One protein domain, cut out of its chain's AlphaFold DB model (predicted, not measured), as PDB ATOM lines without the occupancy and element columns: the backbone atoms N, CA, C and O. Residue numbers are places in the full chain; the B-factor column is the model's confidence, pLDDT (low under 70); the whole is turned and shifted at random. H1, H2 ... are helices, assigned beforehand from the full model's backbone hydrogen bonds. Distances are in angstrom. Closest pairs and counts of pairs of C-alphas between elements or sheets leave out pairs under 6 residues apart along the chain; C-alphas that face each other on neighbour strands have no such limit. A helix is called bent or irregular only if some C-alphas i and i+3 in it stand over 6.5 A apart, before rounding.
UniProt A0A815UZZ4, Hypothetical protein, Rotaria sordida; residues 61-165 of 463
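Overview. This is residues 61 to 165 of the 463 residues of the protein "Hypothetical protein" of Rotaria sordida (UniProt A0A815UZZ4). What shape does the longest helix begin? H1 is a long straight arm on one side of an open, flat hook: the chain turns back through H2 and H3, which pack together at the bend, and H4 leads on to a kinked H5 on the other side. Residues 61 to 79 of H1 stick out, and after H5 residues 151 to 165 form a loop with no named element. What are its make-up and size? The printed part has 105 residues with five named helices, H1 to H5 in order, and no named strand; the class is all helix. The whole is loose, with a radius of gyration of the C-alphas of 18.3 A and spans of 49 by 46 by 19 A.

Along the chain. Where does H1 run? H1 is residues 61 to 85, 34.9 A from C-alpha 61 at (-44.068, 41.418, 70.233) to C-alpha 85 at (-24.339, 25.872, 45.942). Where are the other helices? H2 is residues 91 to 101, 15.4 A long; H3 is residues 105 to 114, 14.3 A; H4 is residues 119 to 130, 15.5 A. H5 is residues 134 to 150, 10.5 A from first to last C-alpha, ending with C-alpha 150 at (-46.170, 7.070, 53.342). Is H5 straight? It has a kink of 148 degrees near residue 142 and is irregular: C-alphas 139 and 142 are 8.8 A apart, and its line is a rough one.

Arrangement. What does H1 meet? With residues 84 to 85 alone it only just touches H3, only at their ends, with 3 pairs of C-alphas within 8 A; the closest are those of Leu 84 and Arg 113, 5.3 A apart. Their lines are about perpendicular, at 82 degrees. What else is beside H3? H2 touches it at a steep tilt of 66 degrees, opposite ways, with the closest C-alphas, Val 94 and Ala 108, 6.3 A apart. H4 is close to H3 but not clearly touching; their closest C-alphas, Leu 112 and Tyr 122, are 6.6 A apart. Where is H5? It touches no helix, and H4 and H5 are apart. What do the backbones show? In H1, H2, H3 and H4 every O i to N i+4 pair is within hydrogen-bond range; in H5 5 of 13 are, beside 8 of 14 O i to N i+3 pairs.

Size, cuts and confidence. How far does it reach? The two C-alphas farthest apart, those of Asn 61 and Asn 142, are 51.9 A apart. Is the backbone continuous? The printed part has no cut, and the four links between the helices are tight. Where is confidence low? The mean pLDDT of the printed part is 74.4; 24 residues are under 70, among them residues 120 to 132 and 156 to 160.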
ATOM      1  N   ASN A  61     -44.907  42.577  69.923       69.06
ATOM      2  CA  ASN A  61     -44.068  41.418  70.233       69.06
ATOM      3  C   ASN A  61     -44.451  40.179  69.408       69.06
ATOM      4  O   ASN A  61     -43.576  39.422  68.988       69.06
ATOM      5  N   ALA A  62     -45.736  39.971  69.098       61.56
ATOM      6  CA  ALA A  62     -46.164  38.920  68.177       61.56
ATOM      7  C   ALA A  62     -45.728  39.215  66.732       61.56
ATOM      8  O   ALA A  62     -45.230  38.322  66.043       61.56
ATOM      9  N   LEU A  63     -45.864  40.462  66.269       70.19
ATOM     10  CA  LEU A  63     -45.483  40.870  64.918       70.19
ATOM     11  C   LEU A  63     -43.959  40.855  64.726       70.19
ATOM     12  O   LEU A  63     -43.489  40.371  63.695       70.19
ATOM     13  N   THR A  64     -43.180  41.296  65.718       77.06
ATOM     14  CA  THR A  64     -41.716  41.159  65.716       77.06
ATOM     15  C   THR A  64     -41.307  39.695  65.817       77.06
ATOM     16  O   THR A  64     -40.475  39.273  65.026       77.06
ATOM     17  N   ALA A  65     -41.941  38.864  66.653       75.12
ATOM     18  CA  ALA A  65     -41.652  37.426  66.701       75.12
ATOM     19  C   ALA A  65     -41.954  36.704  65.373       75.12
ATOM     20  O   ALA A  65     -41.187  35.825  64.964       75.12
ATOM     21  N   ILE A  66     -43.032  37.082  64.673       74.19
ATOM     22  CA  ILE A  66     -43.368  36.589  63.327       74.19
ATOM     23  C   ILE A  66     -42.334  37.070  62.305       74.19
ATOM     24  O   ILE A  66     -41.840  36.260  61.517       74.19
ATOM     25  N   ASN A  67     -41.973  38.355  62.319       77.31
ATOM     26  CA  ASN A  67     -41.012  38.915  61.372       77.31
ATOM     27  C   ASN A  67     -39.594  38.362  61.603       77.31
ATOM     28  O   ASN A  67     -38.921  37.961  60.659       77.31
ATOM     29  N   ASP A  68     -39.181  38.206  62.856       83.62
ATOM     30  CA  ASP A  68     -37.950  37.531  63.248       83.62
ATOM     31  C   ASP A  68     -37.960  36.052  62.863       83.62
ATOM     32  O   ASP A  68     -36.950  35.529  62.402       83.62
ATOM     33  N   LYS A  69     -39.084  35.340  63.034       80.00
ATOM     34  CA  LYS A  69     -39.210  33.953  62.562       80.00
ATOM     35  C   LYS A  69     -39.056  33.900  61.043       80.00
ATOM     36  O   LYS A  69     -38.297  33.070  60.555       80.00
ATOM     37  N   ARG A  70     -39.669  34.835  60.311       75.38
ATOM     38  CA  ARG A  70     -39.524  34.978  58.857       75.38
ATOM     39  C   ARG A  70     -38.073  35.252  58.454       75.38
ATOM     40  O   ARG A  70     -37.565  34.566  57.575       75.38
ATOM     41  N   HIS A  71     -37.379  36.172  59.125       81.62
ATOM     42  CA  HIS A  71     -35.964  36.461  58.880       81.62
ATOM     43  C   HIS A  71     -35.040  35.297  59.276       81.62
ATOM     44  O   HIS A  71     -34.066  35.031  58.569       81.62
ATOM     45  N   ARG A  72     -35.343  34.549  60.345       78.69
ATOM     46  CA  ARG A  72     -34.636  33.310  60.724       78.69
ATOM     47  C   ARG A  72     -34.844  32.202  59.690       78.69
ATOM     48  O   ARG A  72     -33.874  31.576  59.279       78.69
ATOM     49  N   ASP A  73     -36.066  31.997  59.209       74.06
ATOM     50  CA  ASP A  73     -36.367  31.003  58.175       74.06
ATOM     51  C   ASP A  73     -35.764  31.394  56.815       74.06
ATOM     52  O   ASP A  73     -35.243  30.543  56.095       74.06
ATOM     53  N   GLU A  74     -35.760  32.682  56.465       78.69
ATOM     54  CA  GLU A  74     -35.159  33.185  55.227       78.69
ATOM     55  C   GLU A  74     -33.623  33.142  55.269       78.69
ATOM     56  O   GLU A  74     -32.997  32.707  54.301       78.69
ATOM     57  N   SER A  75     -32.999  33.523  56.388       80.06
ATOM     58  CA  SER A  75     -31.546  33.395  56.578       80.06
ATOM     59  C   SER A  75     -31.106  31.931  56.633       80.06
ATOM     60  O   SER A  75     -30.108  31.584  56.004       80.06
ATOM     61  N   LYS A  76     -31.888  31.041  57.262       80.38
ATOM     62  CA  LYS A  76     -31.666  29.589  57.222       80.38
ATOM     63  C   LYS A  76     -31.766  29.041  55.798       80.38
ATOM     64  O   LYS A  76     -30.865  28.322  55.379       80.38
ATOM     65  N   ARG A  77     -32.782  29.435  55.017       75.06
ATOM     66  CA  ARG A  77     -32.913  29.065  53.591       75.06
ATOM     67  C   ARG A  77     -31.755  29.594  52.740       75.06
ATOM     68  O   ARG A  77     -31.272  28.869  51.877       75.06
ATOM     69  N   LYS A  78     -31.282  30.822  52.985       80.31
ATOM     70  CA  LYS A  78     -30.111  31.411  52.307       80.31
ATOM     71  C   LYS A  78     -28.812  30.683  52.671       80.31
ATOM     72  O   LYS A  78     -28.027  30.376  51.779       80.31
ATOM     73  N   ALA A  79     -28.611  30.343  53.944       82.00
ATOM     74  CA  ALA A  79     -27.469  29.552  54.402       82.00
ATOM     75  C   ALA A  79     -27.494  28.128  53.822       82.00
ATOM     76  O   ALA A  79     -26.482  27.648  53.315       82.00
ATOM     77  N   GLU A  80     -28.658  27.476  53.818       76.94
ATOM     78  CA  GLU A  80     -28.854  26.162  53.202       76.94
ATOM     79  C   GLU A  80     -28.584  26.217  51.691       76.94
ATOM     80  O   GLU A  80     -27.811  25.411  51.181       76.94
ATOM     81  N   GLN A  81     -29.105  27.219  50.973       75.31
ATOM     82  CA  GLN A  81     -28.788  27.433  49.556       75.31
ATOM     83  C   GLN A  81     -27.297  27.696  49.306       75.31
ATOM     84  O   GLN A  81     -26.768  27.182  48.323       75.31
ATOM     85  N   ALA A  82     -26.601  28.430  50.177       82.19
ATOM     86  CA  ALA A  82     -25.159  28.656  50.059       82.19
ATOM     87  C   ALA A  82     -24.346  27.362  50.275       82.19
ATOM     88  O   ALA A  82     -23.406  27.088  49.528       82.19
ATOM     89  N   VAL A  83     -24.738  26.523  51.240       79.94
ATOM     90  CA  VAL A  83     -24.151  25.186  51.444       79.94
ATOM     91  C   VAL A  83     -24.405  24.290  50.227       79.94
ATOM     92  O   VAL A  83     -23.482  23.644  49.735       79.94
ATOM     93  N   LEU A  84     -25.632  24.293  49.700       76.69
ATOM     94  CA  LEU A  84     -26.026  23.529  48.515       76.69
ATOM     95  C   LEU A  84     -25.310  24.006  47.241       76.69
ATOM     96  O   LEU A  84     -24.948  23.182  46.404       76.69
ATOM     97  N   ALA A  85     -25.060  25.308  47.086       77.31
ATOM     98  CA  ALA A  85     -24.339  25.872  45.942       77.31
ATOM     99  C   ALA A  85     -22.869  25.417  45.879       77.31
ATOM    100  O   ALA A  85     -22.333  25.246  44.785       77.31
ATOM    101  N   ASN A  86     -22.244  25.158  47.033       78.62
ATOM    102  CA  ASN A  86     -20.873  24.648  47.128       78.62
ATOM    103  C   ASN A  86     -20.742  23.141  46.821       78.62
ATOM    104  O   ASN A  86     -19.624  22.631  46.706       78.62
ATOM    105  N   VAL A  87     -21.853  22.411  46.664       81.12
ATOM    106  CA  VAL A  87     -21.836  21.001  46.249       81.12
ATOM    107  C   VAL A  87     -21.404  20.905  44.782       81.12
ATOM    108  O   VAL A  87     -22.130  21.308  43.873       81.12
ATOM    109  N   LYS A  88     -20.222  20.324  44.541       79.50
ATOM    110  CA  LYS A  88     -19.746  20.012  43.186       79.50
ATOM    111  C   LYS A  88     -20.590  18.899  42.562       79.50
ATOM    112  O   LYS A  88     -20.750  17.833  43.146       79.50
ATOM    113  N   ILE A  89     -21.069  19.145  41.346       81.12
ATOM    114  CA  ILE A  89     -21.879  18.225  40.539       81.12
ATOM    115  C   ILE A  89     -21.187  18.020  39.190       81.12
ATOM    116  O   ILE A  89     -20.612  18.961  38.639       81.12
ATOM    117  N   ARG A  90     -21.243  16.797  38.650       82.50
ATOM    118  CA  ARG A  90     -20.740  16.482  37.305       82.50
ATOM    119  C   ARG A  90     -21.786  16.872  36.257       82.50
ATOM    120  O   ARG A  90     -22.968  16.589  36.434       82.50
ATOM    121  N   LYS A  91     -21.358  17.515  35.166       81.62
ATOM    122  CA  LYS A  91     -22.270  17.978  34.099       81.62
ATOM    123  C   LYS A  91     -22.984  16.818  33.402       81.62
ATOM    124  O   LYS A  91     -24.180  16.920  33.162       81.62
ATOM    125  N   GLU A  92     -22.272  15.707  33.204       80.62
ATOM    126  CA  GLU A  92     -22.800  14.454  32.652       80.62
ATOM    127  C   GLU A  92     -24.025  13.918  33.416       80.62
ATOM    128  O   GLU A  92     -24.978  13.466  32.794       80.62
ATOM    129  N   ASP A  93     -24.048  14.032  34.751       76.44
ATOM    130  CA  ASP A  93     -25.186  13.585  35.560       76.44
ATOM    131  C   ASP A  93     -26.399  14.496  35.329       76.44
ATOM    132  O   ASP A  93     -27.515  14.009  35.196       76.44
ATOM    133  N   VAL A  94     -26.187  15.815  35.234       77.88
ATOM    134  CA  VAL A  94     -27.257  16.792  34.956       77.88
ATOM    135  C   VAL A  94     -27.842  16.583  33.559       77.88
ATOM    136  O   VAL A  94     -29.055  16.641  33.391       77.88
ATOM    137  N   GLU A  95     -26.993  16.344  32.561       81.25
ATOM    138  CA  GLU A  95     -27.410  16.144  31.170       81.25
ATOM    139  C   GLU A  95     -28.137  14.809  30.969       81.25
ATOM    140  O   GLU A  95     -29.196  14.805  30.344       81.25
ATOM    141  N   LEU A  96     -27.681  13.726  31.609       77.44
ATOM    142  CA  LEU A  96     -28.406  12.451  31.648       77.44
ATOM    143  C   LEU A  96     -29.811  12.604  32.261       77.44
ATOM    144  O   LEU A  96     -30.774  12.046  31.750       77.44
ATOM    145  N   ILE A  97     -29.953  13.401  33.324       70.38
ATOM    146  CA  ILE A  97     -31.249  13.650  33.981       70.38
ATOM    147  C   ILE A  97     -32.197  14.471  33.103       70.38
ATOM    148  O   ILE A  97     -33.394  14.202  33.075       70.38
ATOM    149  N   ILE A  98     -31.681  15.483  32.401       77.50
ATOM    150  CA  ILE A  98     -32.485  16.279  31.463       77.50
ATOM    151  C   ILE A  98     -32.989  15.393  30.316       77.50
ATOM    152  O   ILE A  98     -34.131  15.546  29.895       77.50
ATOM    153  N   GLN A  99     -32.148  14.471  29.835       78.75
ATOM    154  CA  GLN A  99     -32.463  13.586  28.716       78.75
ATOM    155  C   GLN A  99     -33.443  12.461  29.086       78.75
ATOM    156  O   GLN A  99     -34.384  12.226  28.339       78.75
ATOM    157  N   GLU A 100     -33.246  11.777  30.217       73.69
ATOM    158  CA  GLU A 100     -34.041  10.590  30.587       73.69
ATOM    159  C   GLU A 100     -35.355  10.919  31.319       73.69
ATOM    160  O   GLU A 100     -36.252  10.082  31.380       73.69
ATOM    161  N   LEU A 101     -35.471  12.105  31.930       66.00
ATOM    162  CA  LEU A 101     -36.598  12.459  32.815       66.00
ATOM    163  C   LEU A 101     -37.303  13.766  32.420       66.00
ATOM    164  O   LEU A 101     -38.154  14.247  33.167       66.00
ATOM    165  N   GLU A 102     -36.911  14.376  31.297       73.38
ATOM    166  CA  GLU A 102     -37.472  15.625  30.747       73.38
ATOM    167  C   GLU A 102     -37.519  16.807  31.749       73.38
ATOM    168  O   GLU A 102     -38.289  17.763  31.615       73.38
ATOM    169  N   LEU A 103     -36.673  16.773  32.786       66.69
ATOM    170  CA  LEU A 103     -36.695  17.754  33.868       66.69
ATOM    171  C   LEU A 103     -36.002  19.073  33.476       66.69
ATOM    172  O   LEU A 103     -34.903  19.059  32.916       66.69
ATOM    173  N   PRO A 104     -36.543  20.242  33.882       70.44
ATOM    174  CA  PRO A 104     -35.851  21.518  33.718       70.44
ATOM    175  C   PRO A 104     -34.482  21.506  34.408       70.44
ATOM    176  O   PRO A 104     -34.383  21.143  35.585       70.44
ATOM    177  N   ARG A 105     -33.432  21.987  33.722       76.44
ATOM    178  CA  ARG A 105     -32.038  22.008  34.225       76.44
ATOM    179  C   ARG A 105     -31.907  22.585  35.641       76.44
ATOM    180  O   ARG A 105     -31.189  22.035  36.470       76.44
ATOM    181  N   SER A 106     -32.652  23.645  35.950       76.31
ATOM    182  CA  SER A 106     -32.688  24.270  37.281       76.31
ATOM    183  C   SER A 106     -33.249  23.352  38.379       76.31
ATOM    184  O   SER A 106     -32.764  23.387  39.511       76.31
ATOM    185  N   LYS A 107     -34.240  22.510  38.058       70.25
ATOM    186  CA  LYS A 107     -34.842  21.526  38.972       70.25
ATOM    187  C   LYS A 107     -33.909  20.322  39.150       70.25
ATOM    188  O   LYS A 107     -33.646  19.940  40.288       70.25
ATOM    189  N   ALA A 108     -33.334  19.813  38.056       70.19
ATOM    190  CA  ALA A 108     -32.335  18.740  38.069       70.19
ATOM    191  C   ALA A 108     -31.108  19.097  38.932       70.19
ATOM    192  O   ALA A 108     -30.766  18.367  39.863       70.19
ATOM    193  N   GLU A 109     -30.493  20.262  38.696       77.69
ATOM    194  CA  GLU A 109     -29.344  20.713  39.488       77.69
ATOM    195  C   GLU A 109     -29.698  20.939  40.967       77.69
ATOM    196  O   GLU A 109     -28.910  20.589  41.842       77.69
ATOM    197  N   LYS A 110     -30.875  21.505  41.278       74.25
ATOM    198  CA  LYS A 110     -31.300  21.746  42.668       74.25
ATOM    199  C   LYS A 110     -31.423  20.441  43.462       74.25
ATOM    200  O   LYS A 110     -30.926  20.378  44.585       74.25
ATOM    201  N   ILE A 111     -32.028  19.407  42.873       67.88
ATOM    202  CA  ILE A 111     -32.203  18.095  43.517       67.88
ATOM    203  C   ILE A 111     -30.844  17.387  43.669       67.88
ATOM    204  O   ILE A 111     -30.528  16.882  44.747       67.88
ATOM    205  N   LEU A 112     -29.976  17.435  42.651       74.19
ATOM    206  CA  LEU A 112     -28.603  16.914  42.750       74.19
ATOM    207  C   LEU A 112     -27.779  17.596  43.859       74.19
ATOM    208  O   LEU A 112     -27.034  16.912  44.565       74.19
ATOM    209  N   ARG A 113     -27.931  18.920  44.049       78.38
ATOM    210  CA  ARG A 113     -27.278  19.660  45.148       78.38
ATOM    211  C   ARG A 113     -27.768  19.150  46.507       78.38
ATOM    212  O   ARG A 113     -26.946  18.903  47.388       78.38
ATOM    213  N   GLN A 114     -29.078  18.928  46.662       72.69
ATOM    214  CA  GLN A 114     -29.683  18.424  47.907       72.69
ATOM    215  C   GLN A 114     -29.174  17.029  48.299       72.69
ATOM    216  O   GLN A 114     -28.883  16.796  49.469       72.69
ATOM    217  N   HIS A 115     -28.962  16.138  47.327       78.25
ATOM    218  CA  HIS A 115     -28.443  14.784  47.565       78.25
ATOM    219  C   HIS A 115     -26.910  14.664  47.458       78.25
ATOM    220  O   HIS A 115     -26.383  13.561  47.325       78.25
ATOM    221  N   ARG A 116     -26.170  15.783  47.533       75.00
ATOM    222  CA  ARG A 116     -24.690  15.829  47.513       75.00
ATOM    223  C   ARG A 116     -24.030  15.103  46.320       75.00
ATOM    224  O   ARG A 116     -22.877  14.692  46.420       75.00
ATOM    225  N   GLY A 117     -24.738  14.948  45.197       68.19
ATOM    226  CA  GLY A 117     -24.250  14.218  44.017       68.19
ATOM    227  C   GLY A 117     -24.181  12.684  44.152       68.19
ATOM    228  O   GLY A 117     -23.557  12.034  43.308       68.19
ATOM    229  N   ASP A 118     -24.800  12.097  45.181       76.81
ATOM    230  CA  ASP A 118     -24.943  10.644  45.330       76.81
ATOM    231  C   ASP A 118     -26.020  10.114  44.373       76.81
ATOM    232  O   ASP A 118     -27.208  10.374  44.563       76.81
ATOM    233  N   LYS A 119     -25.607   9.342  43.358       70.44
ATOM    234  CA  LYS A 119     -26.502   8.808  42.319       70.44
ATOM    235  C   LYS A 119     -27.582   7.874  42.875       70.44
ATOM    236  O   LYS A 119     -28.680   7.856  42.329       70.44
ATOM    237  N   PHE A 120     -27.304   7.110  43.936       69.06
ATOM    238  CA  PHE A 120     -28.252   6.129  44.473       69.06
ATOM    239  C   PHE A 120     -29.318   6.806  45.333       69.06
ATOM    240  O   PHE A 120     -30.511   6.588  45.124       69.06
ATOM    241  N   ASN A 121     -28.907   7.684  46.253       65.69
ATOM    242  CA  ASN A 121     -29.858   8.470  47.041       65.69
ATOM    243  C   ASN A 121     -30.625   9.480  46.176       65.69
ATOM    244  O   ASN A 121     -31.811   9.688  46.422       65.69
ATOM    245  N   TYR A 122     -29.996  10.034  45.132       66.19
ATOM    246  CA  TYR A 122     -30.673  10.812  44.094       66.19
ATOM    247  C   TYR A 122     -31.748   9.985  43.380       66.19
ATOM    248  O   TYR A 122     -32.915  10.355  43.437       66.19
ATOM    249  N   LEU A 123     -31.392   8.852  42.759       63.75
ATOM    250  CA  LEU A 123     -32.337   8.041  41.983       63.75
ATOM    251  C   LEU A 123     -33.475   7.505  42.863       63.75
ATOM    252  O   LEU A 123     -34.628   7.513  42.447       63.75
ATOM    253  N   LYS A 124     -33.177   7.113  44.107       66.50
ATOM    254  CA  LYS A 124     -34.182   6.699  45.093       66.50
ATOM    255  C   LYS A 124     -35.141   7.836  45.456       66.50
ATOM    256  O   LYS A 124     -36.349   7.627  45.439       66.50
ATOM    257  N   ALA A 125     -34.622   9.025  45.771       59.78
ATOM    258  CA  ALA A 125     -35.452  10.191  46.077       59.78
ATOM    259  C   ALA A 125     -36.277  10.638  44.861       59.78
ATOM    260  O   ALA A 125     -37.426  11.046  45.015       59.78
ATOM    261  N   LEU A 126     -35.710  10.519  43.660       61.62
ATOM    262  CA  LEU A 126     -36.358  10.858  42.405       61.62
ATOM    263  C   LEU A 126     -37.501   9.896  42.079       61.62
ATOM    264  O   LEU A 126     -38.623  10.349  41.929       61.62
ATOM    265  N   ILE A 127     -37.269   8.579  42.099       59.41
ATOM    266  CA  ILE A 127     -38.330   7.566  41.946       59.41
ATOM    267  C   ILE A 127     -39.446   7.803  42.981       59.41
ATOM    268  O   ILE A 127     -40.623   7.804  42.629       59.41
ATOM    269  N   MET A 128     -39.095   8.114  44.235       56.53
ATOM    270  CA  MET A 128     -40.062   8.466  45.287       56.53
ATOM    271  C   MET A 128     -40.764   9.829  45.108       56.53
ATOM    272  O   MET A 128     -41.703  10.109  45.849       56.53
ATOM    273  N   THR A 129     -40.334  10.687  44.175       53.72
ATOM    274  CA  THR A 129     -40.954  12.002  43.896       53.72
ATOM    275  C   THR A 129     -41.488  12.172  42.471       53.72
ATOM    276  O   THR A 129     -42.147  13.176  42.214       53.72
ATOM    277  N   THR A 130     -41.234  11.232  41.554       55.03
ATOM    278  CA  THR A 130     -41.655  11.324  40.142       55.03
ATOM    279  C   THR A 130     -42.348  10.077  39.591       55.03
ATOM    280  O   THR A 130     -42.817  10.141  38.463       55.03
ATOM    281  N   ALA A 131     -42.390   8.950  40.317       57.25
ATOM    282  CA  ALA A 131     -42.896   7.676  39.778       57.25
ATOM    283  C   ALA A 131     -44.065   7.051  40.566       57.25
ATOM    284  O   ALA A 131     -44.455   5.926  40.265       57.25
ATOM    285  N   ILE A 132     -44.584   7.731  41.593       66.81
ATOM    286  CA  ILE A 132     -45.696   7.239  42.418       66.81
ATOM    287  C   ILE A 132     -46.672   8.394  42.660       66.81
ATOM    288  O   ILE A 132     -46.476   9.194  43.579       66.81
ATOM    289  N   GLU A 133     -47.713   8.481  41.834       72.38
ATOM    290  CA  GLU A 133     -48.854   9.367  42.087       72.38
ATOM    291  C   GLU A 133     -49.832   8.688  43.054       72.38
ATOM    292  O   GLU A 133     -49.956   7.460  43.083       72.38
ATOM    293  N   CYS A 134     -50.631   9.460  43.796       75.25
ATOM    294  CA  CYS A 134     -51.685   8.876  44.633       75.25
ATOM    295  C   CYS A 134     -52.733   8.088  43.806       75.25
ATOM    296  O   CYS A 134     -53.418   7.198  44.318       75.25
ATOM    297  N   ARG A 135     -52.818   8.363  42.496       77.44
ATOM    298  CA  ARG A 135     -53.627   7.629  41.509       77.44
ATOM    299  C   ARG A 135     -53.252   6.145  41.399       77.44
ATOM    300  O   ARG A 135     -54.135   5.324  41.147       77.44
ATOM    301  N   ASP A 136     -51.990   5.792  41.638       77.06
ATOM    302  CA  ASP A 136     -51.456   4.437  41.450       77.06
ATOM    303  C   ASP A 136     -51.781   3.467  42.597       77.06
ATOM    304  O   ASP A 136     -51.363   2.308  42.560       77.06
ATOM    305  N   TYR A 137     -52.577   3.890  43.590       78.69
ATOM    306  CA  TYR A 137     -52.954   3.080  44.759       78.69
ATOM    307  C   TYR A 137     -53.484   1.677  44.403       78.69
ATOM    308  O   TYR A 137     -53.262   0.721  45.144       78.69
ATOM    309  N   ARG A 138     -54.140   1.520  43.240       78.81
ATOM    310  CA  ARG A 138     -54.661   0.229  42.749       78.81
ATOM    311  C   ARG A 138     -53.576  -0.827  42.533       78.81
ATOM    312  O   ARG A 138     -53.870  -2.013  42.648       78.81
ATOM    313  N   ASN A 139     -52.341  -0.412  42.257       78.25
ATOM    314  CA  ASN A 139     -51.198  -1.311  42.086       78.25
ATOM    315  C   ASN A 139     -50.701  -1.885  43.429       78.25
ATOM    316  O   ASN A 139     -49.961  -2.866  43.442       78.25
ATOM    317  N   PHE A 140     -51.136  -1.307  44.555       76.88
ATOM    318  CA  PHE A 140     -50.712  -1.645  45.916       76.88
ATOM    319  C   PHE A 140     -51.872  -2.151  46.790       76.88
ATOM    320  O   PHE A 140     -51.838  -1.987  48.006       76.88
ATOM    321  N   ALA A 141     -52.880  -2.794  46.182       70.31
ATOM    322  CA  ALA A 141     -54.138  -3.191  46.828       70.31
ATOM    323  C   ALA A 141     -53.975  -3.813  48.235       70.31
ATOM    324  O   ALA A 141     -54.666  -3.407  49.165       70.31
ATOM    325  N   ASN A 142     -53.010  -4.723  48.416       74.19
ATOM    326  CA  ASN A 142     -52.776  -5.428  49.685       74.19
ATOM    327  C   ASN A 142     -52.137  -4.576  50.807       74.19
ATOM    328  O   ASN A 142     -52.056  -5.057  51.934       74.19
ATOM    329  N   ASP A 143     -51.643  -3.363  50.527       80.25
ATOM    330  CA  ASP A 143     -51.032  -2.461  51.526       80.25
ATOM    331  C   ASP A 143     -51.453  -0.986  51.312       80.25
ATOM    332  O   ASP A 143     -50.707  -0.031  51.561       80.25
ATOM    333  N   THR A 144     -52.686  -0.796  50.827       82.62
ATOM    334  CA  THR A 144     -53.253   0.498  50.405       82.62
ATOM    335  C   THR A 144     -53.177   1.574  51.500       82.62
ATOM    336  O   THR A 144     -52.823   2.722  51.227       82.62
ATOM    337  N   CYS A 145     -53.443   1.218  52.763       86.00
ATOM    338  CA  CYS A 145     -53.358   2.160  53.883       86.00
ATOM    339  C   CYS A 145     -51.923   2.665  54.130       86.00
ATOM    340  O   CYS A 145     -51.698   3.863  54.324       86.00
ATOM    341  N   ASN A 146     -50.931   1.770  54.118       84.69
ATOM    342  CA  ASN A 146     -49.532   2.135  54.338       84.69
ATOM    343  C   ASN A 146     -49.012   3.000  53.181       84.69
ATOM    344  O   ASN A 146     -48.376   4.032  53.414       84.69
ATOM    345  N   PHE A 147     -49.380   2.649  51.944       84.00
ATOM    346  CA  PHE A 147     -49.135   3.461  50.753       84.00
ATOM    347  C   PHE A 147     -49.656   4.897  50.925       84.00
ATOM    348  O   PHE A 147     -48.903   5.849  50.729       84.00
ATOM    349  N   MET A 148     -50.896   5.085  51.386       85.31
ATOM    350  CA  MET A 148     -51.484   6.422  51.573       85.31
ATOM    351  C   MET A 148     -50.856   7.222  52.724       85.31
ATOM    352  O   MET A 148     -50.759   8.445  52.645       85.31
ATOM    353  N   ARG A 149     -50.377   6.561  53.789       82.69
ATOM    354  CA  ARG A 149     -49.690   7.237  54.910       82.69
ATOM    355  C   ARG A 149     -48.239   7.612  54.595       82.69
ATOM    356  O   ARG A 149     -47.714   8.569  55.179       82.69
ATOM    357  N   THR A 150     -47.581   6.866  53.710       78.88
ATOM    358  CA  THR A 150     -46.170   7.070  53.342       78.88
ATOM    359  C   THR A 150     -46.005   7.989  52.133       78.88
ATOM    360  O   THR A 150     -45.120   8.847  52.155       78.88
ATOM    361  N   THR A 151     -46.884   7.888  51.134       77.12
ATOM    362  CA  THR A 151     -46.826   8.680  49.897       77.12
ATOM    363  C   THR A 151     -47.123  10.161  50.180       77.12
ATOM    364  O   THR A 151     -48.194  10.484  50.695       77.12
ATOM    365  N   PRO A 152     -46.207  11.096  49.856       72.50
ATOM    366  CA  PRO A 152     -46.360  12.521  50.171       72.50
ATOM    367  C   PRO A 152     -47.331  13.267  49.241       72.50
ATOM    368  O   PRO A 152     -47.559  14.456  49.457       72.50
ATOM    369  N   ASP A 153     -47.832  12.594  48.204       72.69
ATOM    370  CA  ASP A 153     -48.858  13.063  47.263       72.69
ATOM    371  C   ASP A 153     -50.282  12.783  47.787       72.69
ATOM    372  O   ASP A 153     -51.190  13.585  47.619       72.69
ATOM    373  N   CYS A 154     -50.469  11.695  48.546       75.00
ATOM    374  CA  CYS A 154     -51.747  11.359  49.188       75.00
ATOM    375  C   CYS A 154     -52.056  12.184  50.456       75.00
ATOM    376  O   CYS A 154     -53.071  11.940  51.114       75.00
ATOM    377  N   LYS A 155     -51.180  13.117  50.850       74.12
ATOM    378  CA  LYS A 155     -51.337  13.924  52.069       74.12
ATOM    379  C   LYS A 155     -51.986  15.255  51.740       74.12
ATOM    380  O   LYS A 155     -51.381  16.105  51.095       74.12
ATOM    381  N   LEU A 156     -53.210  15.440  52.226       69.38
ATOM    382  CA  LEU A 156     -53.910  16.712  52.127       69.38
ATOM    383  C   LEU A 156     -53.481  17.613  53.285       69.38
ATOM    384  O   LEU A 156     -54.033  17.542  54.384       69.38
ATOM    385  N   ASP A 157     -52.498  18.469  53.008       60.16
ATOM    386  CA  ASP A 157     -51.865  19.397  53.960       60.16
ATOM    387  C   ASP A 157     -52.758  20.612  54.342       60.16
ATOM    388  O   ASP A 157     -52.260  21.605  54.866       60.16
ATOM    389  N   GLY A 158     -54.074  20.568  54.079       59.28
ATOM    390  CA  GLY A 158     -54.980  21.722  54.222       59.28
ATOM    391  C   GLY A 158     -56.447  21.404  54.535       59.28
ATOM    392  O   GLY A 158     -57.319  22.202  54.205       59.28
ATOM    393  N   GLY A 159     -56.752  20.244  55.128       62.88
ATOM    394  CA  GLY A 159     -58.124  19.872  55.495       62.88
ATOM    395  C   GLY A 159     -58.238  19.284  56.901       62.88
ATOM    396  O   GLY A 159     -57.411  18.466  57.300       62.88
ATOM    397  N   PHE A 160     -59.311  19.635  57.622       67.38
ATOM    398  CA  PHE A 160     -59.611  19.116  58.969       67.38
ATOM    399  C   PHE A 160     -59.694  17.578  59.041       67.38
ATOM    400  O   PHE A 160     -59.475  16.993  60.099       67.38
ATOM    401  N   ILE A 161     -60.028  16.914  57.927       76.12
ATOM    402  CA  ILE A 161     -60.149  15.455  57.826       76.12
ATOM    403  C   ILE A 161     -59.410  14.978  56.572       76.12
ATOM    404  O   ILE A 161     -59.783  15.319  55.450       76.12
ATOM    405  N   ASN A 162     -58.399  14.123  56.751       81.44
ATOM    406  CA  ASN A 162     -57.752  13.411  55.646       81.44
ATOM    407  C   ASN A 162     -58.656  12.257  55.175       81.44
ATOM    408  O   ASN A 162     -58.576  11.134  55.675       81.44
ATOM    409  N   TYR A 163     -59.542  12.549  54.219       85.62
ATOM    410  CA  TYR A 163     -60.575  11.624  53.740       85.62
ATOM    411  C   TYR A 163     -60.024  10.350  53.079       85.62
ATOM    412  O   TYR A 163     -60.637   9.294  53.214       85.62
ATOM    413  N   LEU A 164     -58.851  10.411  52.433       84.06
ATOM    414  CA  LEU A 164     -58.171   9.231  51.877       84.06
ATOM    415  C   LEU A 164     -57.820   8.232  52.990       84.06
ATOM    416  O   LEU A 164     -58.293   7.097  52.984       84.06
ATOM    417  N   THR A 165     -57.085   8.686  54.008       84.50
ATOM    418  CA  THR A 165     -56.777   7.890  55.205       84.50
ATOM    419  C   THR A 165     -58.052   7.422  55.909       84.50
ATOM    420  O   THR A 165     -58.122   6.278  56.349       84.50
TER     421      THR A 165